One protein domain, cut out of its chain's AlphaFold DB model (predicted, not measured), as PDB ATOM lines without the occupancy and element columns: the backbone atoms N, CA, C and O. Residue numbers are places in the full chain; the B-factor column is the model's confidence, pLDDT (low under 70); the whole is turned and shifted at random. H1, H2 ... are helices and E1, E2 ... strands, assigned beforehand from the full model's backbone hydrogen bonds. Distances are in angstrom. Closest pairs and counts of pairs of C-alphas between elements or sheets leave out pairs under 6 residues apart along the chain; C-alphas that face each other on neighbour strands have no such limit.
ATOM      1  N   LEU A  20      31.146  48.252  81.262       92.00
ATOM      2  CA  LEU A  20      31.002  49.544  81.926       92.00
ATOM      3  C   LEU A  20      32.375  50.181  82.169       92.00
ATOM      4  O   LEU A  20      32.571  51.352  81.845       92.00
ATOM      5  N   ASP A  21      33.336  49.391  82.650       92.62
ATOM      6  CA  ASP A  21      34.707  49.843  82.916       92.62
ATOM      7  C   ASP A  21      35.447  50.214  81.627       92.62
ATOM      8  O   ASP A  21      36.189  51.196  81.584       92.62
ATOM      9  N   VAL A  22      35.246  49.436  80.560       92.94
ATOM     10  CA  VAL A  22      35.841  49.705  79.243       92.94
ATOM     11  C   VAL A  22      35.255  50.980  78.634       92.94
ATOM     12  O   VAL A  22      36.007  51.858  78.214       92.94
ATOM     13  N   MET A  23      33.925  51.118  78.614       93.44
ATOM     14  CA  MET A  23      33.252  52.301  78.060       93.44
ATOM     15  C   MET A  23      33.596  53.583  78.827       93.44
ATOM     16  O   MET A  23      33.751  54.639  78.212       93.44
ATOM     17  N   GLY A  24      33.762  53.492  80.151       93.25
ATOM     18  CA  GLY A  24      34.110  54.622  81.015       93.25
ATOM     19  C   GLY A  24      35.471  55.264  80.709       93.25
ATOM     20  O   GLY A  24      35.724  56.386  81.141       93.25
ATOM     21  N   GLN A  25      36.334  54.593  79.940       92.50
ATOM     22  CA  GLN A  25      37.642  55.122  79.535       92.50
ATOM     23  C   GLN A  25      37.560  56.081  78.341       92.50
ATOM     24  O   GLN A  25      38.497  56.843  78.110       92.50
ATOM     25  N   TRP A  26      36.478  56.035  77.563       92.31
ATOM     26  CA  TRP A  26      36.347  56.809  76.329       92.31
ATOM     27  C   TRP A  26      35.565  58.097  76.539       92.31
ATOM     28  O   TRP A  26      34.651  58.165  77.363       92.31
ATOM     29  N   ASP A  27      35.868  59.106  75.727       91.31
ATOM     30  CA  ASP A  27      35.113  60.356  75.708       91.31
ATOM     31  C   ASP A  27      33.689  60.166  75.171       91.31
ATOM     32  O   ASP A  27      33.358  59.173  74.523       91.31
ATOM     33  N   SER A  28      32.828  61.141  75.447       92.31
ATOM     34  CA  SER A  28      31.455  61.160  74.942       92.31
ATOM     35  C   SER A  28      31.412  61.330  73.416       92.31
ATOM     36  O   SER A  28      32.347  61.851  72.806       92.31
ATOM     37  N   GLU A  29      30.295  60.931  72.803       92.44
ATOM     38  CA  GLU A  29      29.995  61.174  71.380       92.44
ATOM     39  C   GLU A  29      31.048  60.615  70.389       92.44
ATOM     40  O   GLU A  29      31.333  61.199  69.342       92.44
ATOM     41  N   GLN A  30      31.634  59.457  70.695       89.88
ATOM     42  CA  GLN A  30      32.645  58.794  69.857       89.88
ATOM     43  C   GLN A  30      32.062  57.746  68.892       89.88
ATOM     44  O   GLN A  30      32.719  57.380  67.912       89.88
ATOM     45  N   VAL A  31      30.836  57.271  69.144       90.69
ATOM     46  CA  VAL A  31      30.224  56.112  68.472       90.69
ATOM     47  C   VAL A  31      29.000  56.534  67.655       90.69
ATOM     48  O   VAL A  31      28.176  57.331  68.104       90.69
ATOM     49  N   ASP A  32      28.881  55.988  66.445       89.12
ATOM     50  CA  ASP A  32      27.773  56.261  65.521       89.12
ATOM     51  C   ASP A  32      26.627  55.246  65.668       89.12
ATOM     52  O   ASP A  32      25.464  55.601  65.488       89.12
ATOM     53  N   LEU A  33      26.954  53.991  66.000       88.94
ATOM     54  CA  LEU A  33      26.009  52.885  66.163       88.94
ATOM     55  C   LEU A  33      26.487  51.934  67.265       88.94
ATOM     56  O   LEU A  33      27.647  51.524  67.273       88.94
ATOM     57  N   ILE A  34      25.574  51.542  68.152       90.31
ATOM     58  CA  ILE A  34      25.811  50.498  69.151       90.31
ATOM     59  C   ILE A  34      24.903  49.313  68.836       90.31
ATOM     60  O   ILE A  34      23.691  49.481  68.709       90.31
ATOM     61  N   TYR A  35      25.492  48.124  68.738       89.38
ATOM     62  CA  TYR A  35      24.774  46.856  68.770       89.38
ATOM     63  C   TYR A  35      24.986  46.213  70.142       89.38
ATOM     64  O   TYR A  35      26.126  46.027  70.573       89.38
ATOM     65  N   LEU A  36      23.889  45.912  70.831       87.19
ATOM     66  CA  LEU A  36      23.889  45.393  72.194       87.19
ATOM     67  C   LEU A  36      23.072  44.100  72.230       87.19
ATOM     68  O   LEU A  36      21.889  44.117  71.889       87.19
ATOM     69  N   ASP A  37      23.694  43.021  72.693       83.38
ATOM     70  CA  ASP A  37      23.047  41.732  72.951       83.38
ATOM     71  C   ASP A  37      23.198  41.378  74.443       83.38
ATOM     72  O   ASP A  37      24.117  40.648  74.824       83.38
ATOM     73  N   PRO A  38      22.398  42.002  75.332       79.69
ATOM     74  CA  PRO A  38      22.565  41.841  76.769       79.69
ATOM     75  C   PRO A  38      22.014  40.487  77.249       79.69
ATOM     76  O   PRO A  38      21.100  39.936  76.635       79.69
ATOM     77  N   PRO A  39      22.485  39.969  78.398       72.50
ATOM     78  CA  PRO A  39      21.930  38.756  78.997       72.50
ATOM     79  C   PRO A  39      20.433  38.924  79.293       72.50
ATOM     80  O   PRO A  39      20.044  39.705  80.165       72.50
ATOM     81  N   PHE A  40      19.587  38.185  78.573       61.38
ATOM     82  CA  PHE A  40      18.135  38.309  78.666       61.38
ATOM     83  C   PHE A  40      17.604  37.949  80.063       61.38
ATOM     84  O   PHE A  40      17.879  36.879  80.598       61.38
ATOM     85  N   THR A  68      19.851  37.362  90.419       86.81
ATOM     86  CA  THR A  68      19.404  37.302  91.809       86.81
ATOM     87  C   THR A  68      19.671  38.630  92.492       86.81
ATOM     88  O   THR A  68      20.639  39.329  92.177       86.81
ATOM     89  N   TRP A  69      18.799  38.989  93.432       90.50
ATOM     90  CA  TRP A  69      19.103  40.089  94.330       90.50
ATOM     91  C   TRP A  69      20.245  39.674  95.257       90.50
ATOM     92  O   TRP A  69      20.157  38.660  95.949       90.50
ATOM     93  N   ASN A  70      21.337  40.428  95.224       93.06
ATOM     94  CA  ASN A  70      22.544  40.183  96.001       93.06
ATOM     95  C   ASN A  70      23.219  41.514  96.358       93.06
ATOM     96  O   ASN A  70      22.777  42.577  95.922       93.06
ATOM     97  N   GLU A  71      24.314  41.459  97.117       95.75
ATOM     98  CA  GLU A  71      25.009  42.670  97.570       95.75
ATOM     99  C   GLU A  71      25.477  43.556  96.405       95.75
ATOM    100  O   GLU A  71      25.365  44.776  96.473       95.75
ATOM    101  N   ALA A  72      25.921  42.965  95.292       92.81
ATOM    102  CA  ALA A  72      26.336  43.733  94.119       92.81
ATOM    103  C   ALA A  72      25.155  44.471  93.457       92.81
ATOM    104  O   ALA A  72      25.319  45.587  92.966       92.81
ATOM    105  N   ALA A  73      23.961  43.871  93.442       94.69
ATOM    106  CA  ALA A  73      22.741  44.534  92.983       94.69
ATOM    107  C   ALA A  73      22.320  45.670  93.929       94.69
ATOM    108  O   ALA A  73      21.970  46.755  93.458       94.69
ATOM    109  N   ALA A  74      22.414  45.444  95.243       96.88
ATOM    110  CA  ALA A  74      22.137  46.456  96.255       96.88
ATOM    111  C   ALA A  74      23.113  47.638  96.152       96.88
ATOM    112  O   ALA A  74      22.708  48.795  96.241       96.88
ATOM    113  N   GLU A  75      24.392  47.380  95.888       97.19
ATOM    114  CA  GLU A  75      25.387  48.431  95.687       97.19
ATOM    115  C   GLU A  75      25.107  49.264  94.429       97.19
ATOM    116  O   GLU A  75      25.114  50.495  94.500       97.19
ATOM    117  N   ARG A  76      24.788  48.616  93.297       95.62
ATOM    118  CA  ARG A  76      24.368  49.305  92.062       95.62
ATOM    119  C   ARG A  76      23.168  50.209  92.308       95.62
ATOM    120  O   ARG A  76      23.172  51.365  91.891       95.62
ATOM    121  N   LEU A  77      22.161  49.697  93.017       97.25
ATOM    122  CA  LEU A  77      20.992  50.480  93.398       97.25
ATOM    123  C   LEU A  77      21.400  51.711  94.219       97.25
ATOM    124  O   LEU A  77      21.051  52.824  93.837       97.25
ATOM    125  N   ARG A  78      22.194  51.535  95.286       97.56
ATOM    126  CA  ARG A  78      22.657  52.647  96.136       97.56
ATOM    127  C   ARG A  78      23.414  53.709  95.341       97.56
ATOM    128  O   ARG A  78      23.216  54.899  95.582       97.56
ATOM    129  N   ARG A  79      24.251  53.315  94.374       96.31
ATOM    130  CA  ARG A  79      24.950  54.265  93.490       96.31
ATOM    131  C   ARG A  79      23.976  55.061  92.626       96.31
ATOM    132  O   ARG A  79      24.088  56.282  92.556       96.31
ATOM    133  N   LEU A  80      23.005  54.393  92.006       96.44
ATOM    134  CA  LEU A  80      22.002  55.031  91.148       96.44
ATOM    135  C   LEU A  80      21.051  55.943  91.941       96.44
ATOM    136  O   LEU A  80      20.688  57.019  91.466       96.44
ATOM    137  N   GLU A  81      20.681  55.557  93.160       95.62
ATOM    138  CA  GLU A  81      19.876  56.381  94.069       95.62
ATOM    139  C   GLU A  81      20.672  57.576  94.617       95.62
ATOM    140  O   GLU A  81      20.129  58.672  94.733       95.62
ATOM    141  N   GLY A  82      21.969  57.414  94.889       96.31
ATOM    142  CA  GLY A  82      22.841  58.517  95.302       96.31
ATOM    143  C   GLY A  82      23.169  59.507  94.177       96.31
ATOM    144  O   GLY A  82      23.446  60.679  94.437       96.31
ATOM    145  N   ALA A  83      23.117  59.072  92.916       94.88
ATOM    146  CA  ALA A  83      23.476  59.876  91.754       94.88
ATOM    147  C   ALA A  83      22.261  60.603  91.147       94.88
ATOM    148  O   ALA A  83      21.792  60.257  90.068       94.88
ATOM    149  N   VAL A  84      21.777  61.664  91.801       94.56
ATOM    150  CA  VAL A  84      20.569  62.418  91.380       94.56
ATOM    151  C   VAL A  84      20.638  62.945  89.936       94.56
ATOM    152  O   VAL A  84      19.617  63.038  89.255       94.56
ATOM    153  N   ALA A  85      21.837  63.280  89.448       94.19
ATOM    154  CA  ALA A  85      22.051  63.745  88.075       94.19
ATOM    155  C   ALA A  85      22.054  62.613  87.027       94.19
ATOM    156  O   ALA A  85      22.026  62.888  85.828       94.19
ATOM    157  N   HIS A  86      22.104  61.348  87.454       94.81
ATOM    158  CA  HIS A  86      22.153  60.207  86.550       94.81
ATOM    159  C   HIS A  86      20.817  60.054  85.796       94.81
ATOM    160  O   HIS A  86      19.758  60.052  86.430       94.81
ATOM    161  N   PRO A  87      20.819  59.844  84.465       93.88
ATOM    162  CA  PRO A  87      19.590  59.758  83.668       93.88
ATOM    163  C   PRO A  87      18.592  58.693  84.147       93.88
ATOM    164  O   PRO A  87      17.383  58.878  84.042       93.88
ATOM    165  N   ALA A  88      19.093  57.583  84.698       94.69
ATOM    166  CA  ALA A  88      18.259  56.485  85.184       94.69
ATOM    167  C   ALA A  88      17.763  56.648  86.635       94.69
ATOM    168  O   ALA A  88      16.939  55.844  87.062       94.69
ATOM    169  N   HIS A  89      18.226  57.661  87.381       96.25
ATOM    170  CA  HIS A  89      17.963  57.816  88.820       96.25
ATOM    171  C   HIS A  89      16.470  57.686  89.161       96.25
ATOM    172  O   HIS A  89      16.063  56.776  89.877       96.25
ATOM    173  N   LYS A  90      15.625  58.536  88.558       96.25
ATOM    174  CA  LYS A  90      14.178  58.556  88.835       96.25
ATOM    175  C   LYS A  90      13.488  57.235  88.488       96.25
ATOM    176  O   LYS A  90      12.615  56.790  89.227       96.25
ATOM    177  N   ALA A  91      13.866  56.629  87.362       95.19
ATOM    178  CA  ALA A  91      13.272  55.377  86.906       95.19
ATOM    179  C   ALA A  91      13.618  54.229  87.862       95.19
ATOM    180  O   ALA A  91      12.733  53.485  88.273       95.19
ATOM    181  N   VAL A  92      14.886  54.127  88.263       95.88
ATOM    182  CA  VAL A  92      15.370  53.083  89.170       95.88
ATOM    183  C   VAL A  92      14.766  53.237  90.563       95.88
ATOM    184  O   VAL A  92      14.270  52.250  91.096       95.88
ATOM    185  N   SER A  93      14.709  54.450  91.121       95.94
ATOM    186  CA  SER A  93      14.070  54.683  92.424       95.94
ATOM    187  C   SER A  93      12.581  54.322  92.415       95.94
ATOM    188  O   SER A  93      12.087  53.705  93.356       95.94
ATOM    189  N   GLY A  94      11.856  54.654  91.340       95.75
ATOM    190  CA  GLY A  94      10.451  54.264  91.198       95.75
ATOM    191  C   GLY A  94      10.274  52.749  91.072       95.75
ATOM    192  O   GLY A  94       9.424  52.160  91.736       95.75
ATOM    193  N   LEU A  95      11.108  52.095  90.260       94.06
ATOM    194  CA  LEU A  95      11.070  50.641  90.085       94.06
ATOM    195  C   LEU A  95      11.464  49.896  91.360       94.06
ATOM    196  O   LEU A  95      10.899  48.840  91.626       94.06
ATOM    197  N   HIS A  96      12.363  50.452  92.170       96.25
ATOM    198  CA  HIS A  96      12.696  49.900  93.476       96.25
ATOM    199  C   HIS A  96      11.473  49.877  94.403       96.25
ATOM    200  O   HIS A  96      11.178  48.838  94.988       96.25
ATOM    201  N   GLN A  97      10.694  50.961  94.456       94.75
ATOM    202  CA  GLN A  97       9.464  51.007  95.258       94.75
ATOM    203  C   GLN A  97       8.399  50.006  94.786       94.75
ATOM    204  O   GLN A  97       7.658  49.468  95.604       94.75
ATOM    205  N   VAL A  98       8.309  49.761  93.475       92.38
ATOM    206  CA  VAL A  98       7.279  48.887  92.882       92.38
ATOM    207  C   VAL A  98       7.667  47.409  92.945       92.38
ATOM    208  O   VAL A  98       6.825  46.565  93.240       92.38
ATOM    209  N   LEU A  99       8.919  47.081  92.625       87.69
ATOM    210  CA  LEU A  99       9.382  45.701  92.463       87.69
ATOM    211  C   LEU A  99      10.047  45.142  93.721       87.69
ATOM    212  O   LEU A  99      10.189  43.923  93.834       87.69
ATOM    213  N   GLY A 100      10.490  46.015  94.628       91.94
ATOM    214  CA  GLY A 100      11.335  45.648  95.754       91.94
ATOM    215  C   GLY A 100      12.651  44.993  95.325       91.94
ATOM    216  O   GLY A 100      13.028  44.951  94.149       91.94
ATOM    217  N   GLU A 101      13.341  44.445  96.316       93.81
ATOM    218  CA  GLU A 101      14.603  43.722  96.179       93.81
ATOM    219  C   GLU A 101      14.418  42.387  95.435       93.81
ATOM    220  O   GLU A 101      14.240  41.321  96.024       93.81
ATOM    221  N   SER A 102      14.413  42.444  94.102       88.44
ATOM    222  CA  SER A 102      14.090  41.312  93.228       88.44
ATOM    223  C   SER A 102      15.152  41.078  92.153       88.44
ATOM    224  O   SER A 102      15.901  41.981  91.785       88.44
ATOM    225  N   GLY A 103      15.182  39.869  91.578       86.19
ATOM    226  CA  GLY A 103      16.043  39.560  90.426       86.19
ATOM    227  C   GLY A 103      15.795  40.478  89.221       86.19
ATOM    228  O   GLY A 103      16.730  40.878  88.531       86.19
ATOM    229  N   MET A 104      14.544  40.912  89.028       86.69
ATOM    230  CA  MET A 104      14.193  41.909  88.013       86.69
ATOM    231  C   MET A 104      14.847  43.261  88.304       86.69
ATOM    232  O   MET A 104      15.451  43.844  87.408       86.69
ATOM    233  N   LEU A 105      14.787  43.744  89.550       91.38
ATOM    234  CA  LEU A 105      15.461  44.987  89.919       91.38
ATOM    235  C   LEU A 105      16.988  44.860  89.799       91.38
ATOM    236  O   LEU A 105      17.628  45.785  89.310       91.38
ATOM    237  N   ALA A 106      17.565  43.709  90.160       91.81
ATOM    238  CA  ALA A 106      18.995  43.440  90.001       91.81
ATOM    239  C   ALA A 106      19.462  43.525  88.536       91.81
ATOM    240  O   ALA A 106      20.532  44.072  88.259       91.81
ATOM    241  N   TYR A 107      18.654  43.016  87.603       91.00
ATOM    242  CA  TYR A 107      18.888  43.161  86.167       91.00
ATOM    243  C   TYR A 107      18.734  44.615  85.700       91.00
ATOM    244  O   TYR A 107      19.574  45.132  84.965       91.00
ATOM    245  N   LEU A 108      17.672  45.296  86.137       92.56
ATOM    246  CA  LEU A 108      17.388  46.668  85.717       92.56
ATOM    247  C   LEU A 108      18.474  47.644  86.175       92.56
ATOM    248  O   LEU A 108      18.882  48.496  85.390       92.56
ATOM    249  N   THR A 109      18.984  47.507  87.402       94.31
ATOM    250  CA  THR A 109      20.099  48.335  87.886       94.31
ATOM    251  C   THR A 109      21.391  48.033  87.136       94.31
ATOM    252  O   THR A 109      22.110  48.965  86.786       94.31
ATOM    253  N   TYR A 110      21.655  46.759  86.815       93.12
ATOM    254  CA  TYR A 110      22.785  46.374  85.969       93.12
ATOM    255  C   TYR A 110      22.708  47.060  84.600       93.12
ATOM    256  O   TYR A 110      23.636  47.772  84.223       93.12
ATOM    257  N   MET A 111      21.587  46.913  83.888       93.19
ATOM    258  CA  MET A 111      21.409  47.485  82.550       93.19
ATOM    259  C   MET A 111      21.362  49.012  82.543       93.19
ATOM    260  O   MET A 111      21.853  49.623  81.597       93.19
ATOM    261  N   ALA A 112      20.806  49.638  83.582       94.69
ATOM    262  CA  ALA A 112      20.702  51.091  83.674       94.69
ATOM    263  C   ALA A 112      22.069  51.787  83.591       94.69
ATOM    264  O   ALA A 112      22.198  52.766  82.857       94.69
ATOM    265  N   GLU A 113      23.085  51.270  84.293       93.94
ATOM    266  CA  GLU A 113      24.454  51.805  84.234       93.94
ATOM    267  C   GLU A 113      25.033  51.676  82.810       93.94
ATOM    268  O   GLU A 113      25.537  52.647  82.248       93.94
ATOM    269  N   ARG A 114      24.889  50.500  82.176       94.06
ATOM    270  CA  ARG A 114      25.440  50.243  80.830       94.06
ATOM    271  C   ARG A 114      24.776  51.107  79.762       94.06
ATOM    272  O   ARG A 114      25.457  51.648  78.894       94.06
ATOM    273  N   LEU A 115      23.451  51.240  79.808       94.44
ATOM    274  CA  LEU A 115      22.695  52.018  78.824       94.44
ATOM    275  C   LEU A 115      22.963  53.520  78.953       94.44
ATOM    276  O   LEU A 115      22.994  54.217  77.938       94.44
ATOM    277  N   ALA A 116      23.186  54.018  80.172       94.38
ATOM    278  CA  ALA A 116      23.585  55.405  80.386       94.38
ATOM    279  C   ALA A 116      24.948  55.699  79.741       94.38
ATOM    280  O   ALA A 116      25.075  56.685  79.010       94.38
ATOM    281  N   GLU A 117      25.924  54.804  79.907       94.19
ATOM    282  CA  GLU A 117      27.228  54.931  79.249       94.19
ATOM    283  C   GLU A 117      27.131  54.787  77.724       94.19
ATOM    284  O   GLU A 117      27.675  55.614  76.993       94.19
ATOM    285  N   CYS A 118      26.343  53.833  77.218       94.06
ATOM    286  CA  CYS A 118      26.054  53.734  75.784       94.06
ATOM    287  C   CYS A 118      25.494  55.056  75.237       94.06
ATOM    288  O   CYS A 118      25.919  55.541  74.188       94.06
ATOM    289  N   ARG A 119      24.560  55.684  75.965       92.88
ATOM    290  CA  ARG A 119      23.963  56.961  75.566       92.88
ATOM    291  C   ARG A 119      24.966  58.112  75.574       92.88
ATOM    292  O   ARG A 119      24.837  58.995  74.723       92.88
ATOM    293  N   ARG A 120      25.923  58.114  76.505       94.06
ATOM    294  CA  ARG A 120      27.016  59.093  76.578       94.06
ATOM    295  C   ARG A 120      27.962  58.969  75.378       94.06
ATOM    296  O   ARG A 120      28.392  59.982  74.833       94.06
ATOM    297  N   LEU A 121      28.263  57.743  74.950       93.88
ATOM    298  CA  LEU A 121      29.148  57.473  73.812       93.88
ATOM    299  C   LEU A 121      28.499  57.748  72.451       93.88
ATOM    300  O   LEU A 121      29.209  58.061  71.493       93.88
ATOM    301  N   LEU A 122      27.175  57.630  72.343       92.69
ATOM    302  CA  LEU A 122      26.449  57.883  71.099       92.69
ATOM    303  C   LEU A 122      26.467  59.364  70.716       92.69
ATOM    304  O   LEU A 122      26.068  60.234  71.494       92.69
ATOM    305  N   LYS A 123      26.841  59.640  69.465       90.25
ATOM    306  CA  LYS A 123      26.710  60.976  68.871       90.25
ATOM    307  C   LYS A 123      25.234  61.405  68.785       90.25
ATOM    308  O   LYS A 123      24.369  60.561  68.540       90.25
ATOM    309  N   PRO A 124      24.922  62.716  68.864       80.19
ATOM    310  CA  PRO A 124      23.549  63.238  68.806       80.19
ATOM    311  C   PRO A 124      22.740  62.857  67.549       80.19
ATOM    312  O   PRO A 124      21.514  62.916  67.575       80.19
ATOM    313  N   HIS A 125      23.407  62.469  66.454       64.56
ATOM    314  CA  HIS A 125      22.802  62.161  65.150       64.56
ATOM    315  C   HIS A 125      23.158  60.764  64.627       64.56
ATOM    316  O   HIS A 125      23.409  60.605  63.434       64.56
ATOM    317  N   GLY A 126      23.222  59.753  65.493       58.22
ATOM    318  CA  GLY A 126      23.492  58.368  65.096       58.22
ATOM    319  C   GLY A 126      22.386  57.725  64.246       58.22
ATOM    320  O   GLY A 126      21.749  56.800  64.720       58.22
ATOM    321  N   VAL A 127      22.152  58.222  63.021       50.00
ATOM    322  CA  VAL A 127      21.607  57.530  61.836       50.00
ATOM    323  C   VAL A 127      22.085  58.284  60.575       50.00
ATOM    324  O   VAL A 127      21.702  59.426  60.345       50.00
ATOM    325  N   ALA A 128      22.909  57.596  59.769       40.88
ATOM    326  CA  ALA A 128      23.310  57.838  58.370       40.88
ATOM    327  C   ALA A 128      23.808  59.247  57.952       40.88
ATOM    328  O   ALA A 128      23.031  60.155  57.664       40.88
ATOM    329  N   ARG A 129      25.130  59.381  57.741       44.72
ATOM    330  CA  ARG A 129      25.724  60.408  56.856       44.72
ATOM    331  C   ARG A 129      26.242  59.755  55.565       44.72
ATOM    332  O   ARG A 129      26.650  58.596  55.616       44.72
ATOM    333  N   PRO A 130      26.243  60.451  54.409       40.25
ATOM    334  CA  PRO A 130      26.624  59.850  53.136       40.25
ATOM    335  C   PRO A 130      28.071  59.347  53.145       40.25
ATOM    336  O   PRO A 130      28.996  60.047  53.550       40.25
ATOM    337  N   SER A 131      28.206  58.109  52.674       47.88
ATOM    338  CA  SER A 131      29.395  57.342  52.300       47.88
ATOM    339  C   SER A 131      30.642  58.166  51.952       47.88
ATOM    340  O   SER A 131      30.769  58.656  50.832       47.88
ATOM    341  N   THR A 132      31.580  58.273  52.894       45.50
ATOM    342  CA  THR A 132      33.029  58.469  52.632       45.50
ATOM    343  C   THR A 132      33.901  58.315  53.889       45.50
ATOM    344  O   THR A 132      35.121  58.244  53.764       45.50
ATOM    345  N   HIS A 133      33.316  58.181  55.086       51.16
ATOM    346  CA  HIS A 133      34.046  57.940  56.335       51.16
ATOM    347  C   HIS A 133      33.678  56.590  56.964       51.16
ATOM    348  O   HIS A 133      32.528  56.161  56.900       51.16
ATOM    349  N   LEU A 134      34.675  55.919  57.552       55.19
ATOM    350  CA  LEU A 134      34.502  54.691  58.329       55.19
ATOM    351  C   LEU A 134      33.565  54.974  59.515       55.19
ATOM    352  O   LEU A 134      33.784  55.937  60.248       55.19
ATOM    353  N   TYR A 135      32.524  54.159  59.687       57.56
ATOM    354  CA  TYR A 135      31.633  54.240  60.846       57.56
ATOM    355  C   TYR A 135      32.342  53.705  62.092       57.56
ATOM    356  O   TYR A 135      32.923  52.620  62.045       57.56
ATOM    357  N   ASN A 136      32.239  54.415  63.219       68.00
ATOM    358  CA  ASN A 136      32.631  53.861  64.511       68.00
ATOM    359  C   ASN A 136      31.432  53.113  65.101       68.00
ATOM    360  O   ASN A 136      30.557  53.715  65.725       68.00
ATOM    361  N   SER A 137      31.379  51.802  64.873       71.25
ATOM    362  CA  SER A 137      30.401  50.901  65.488       71.25
ATOM    363  C   SER A 137      30.983  50.223  66.725       71.25
ATOM    364  O   SER A 137      32.109  49.725  66.672       71.25
ATOM    365  N   LEU A 138      30.205  50.142  67.802       75.12
ATOM    366  CA  LEU A 138      30.542  49.368  68.996       75.12
ATOM    367  C   LEU A 138      29.615  48.156  69.095       75.12
ATOM    368  O   LEU A 138      28.393  48.295  69.045       75.12
ATOM    369  N   ILE A 139      30.208  46.975  69.239       79.25
ATOM    370  CA  ILE A 139      29.493  45.724  69.481       79.25
ATOM    371  C   ILE A 139      29.805  45.308  70.913       79.25
ATOM    372  O   ILE A 139      30.972  45.133  71.264       79.25
ATOM    373  N   LEU A 140      28.766  45.171  71.730       72.44
ATOM    374  CA  LEU A 140      28.874  44.697  73.103       72.44
ATOM    375  C   LEU A 140      28.269  43.296  73.187       72.44
ATOM    376  O   LEU A 140      27.077  43.117  72.931       72.44
ATOM    377  N   HIS A 141      29.108  42.329  73.549       66.88
ATOM    378  CA  HIS A 141      28.717  40.957  73.855       66.88
ATOM    379  C   HIS A 141      29.050  40.636  75.309       66.88
ATOM    380  O   HIS A 141      29.915  41.275  75.910       66.88
TER     381      HIS A 141
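This is residues 20 to 40 and 68 to 141 of the 142 residues of the protein "N6_N4_Mtase domain-containing protein" of Gammaproteobacteria bacterium (UniProt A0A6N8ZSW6). A long helix, H4, forms the core: H2 and H3 pack on its first part, while H1 and a small parallel two-stranded sheet, E1 and E2, lie by its last part. A long loop, residues 122 to 136, lies at the sheet's end of the model. The 95 printed residues hold four named helices and two strands, in the order H1 E1 H2 H3 H4 E2, mostly helix. The whole is loose, with a radius of gyration of the C-alphas of 15.4 A, and elongated, spanning 50 by 27 by 23 A.

E1, residues 33 to 36, and E2, residues 137 to 140, are parallel neighbours at 12 degrees; N 35 and O 138 are within hydrogen-bond range at 2.9 A. H4, residues 103 to 121, comes closest to E1 at the C-alphas of Cys 118 and Ile 34, 7.4 A apart. H4 is the hub. With residues 113 to 121 alone it touches H1, residues 20 to 23, the closest C-alphas being those of Arg 114 and Leu 20, 5.7 A. With residues 105 to 110 alone it touches H2, residues 71 to 82, at a steep tilt of 53 degrees, the same way; the closest C-alphas, Ala 106 and Ala 73, are 4.9 A apart. H3, residues 89 to 99, and H4 form a helical hairpin at a shallow tilt of 14 degrees, opposite ways; H4 touches H3 with residues 105 to 112 alone, closest at C-alphas Leu 99 and Leu 105, 6.6 A. H2, with residues 77 to 81 alone, touches H3, closest at C-alphas Leu 80 and His 89, 5.4 A. H1 and H2 are apart. Every O i to N i+4 pair is within hydrogen-bond range in H2 and H3, and 13 of 15 in H4; H1 is too short for such a pair.

H1 begins at C-alpha 20 (31.002, 49.544, 81.926). H4 is 27.7 A long and ends at C-alpha 121 (29.148, 57.473, 73.812); H2 is 16.2 A and H3 15.3 A. E2 ends at C-alpha 140 (28.874, 44.697, 73.103).

The C-alphas of Gly 100 and Thr 132, the two farthest apart, are 49.9 A apart. Residues 41 to 67 are not printed, and C-alphas 40 and 68 are 13.2 A apart across this cut. The link from H4 to E2 is long. The pLDDT is under 70 at residues 40, 125 to 136 and 141.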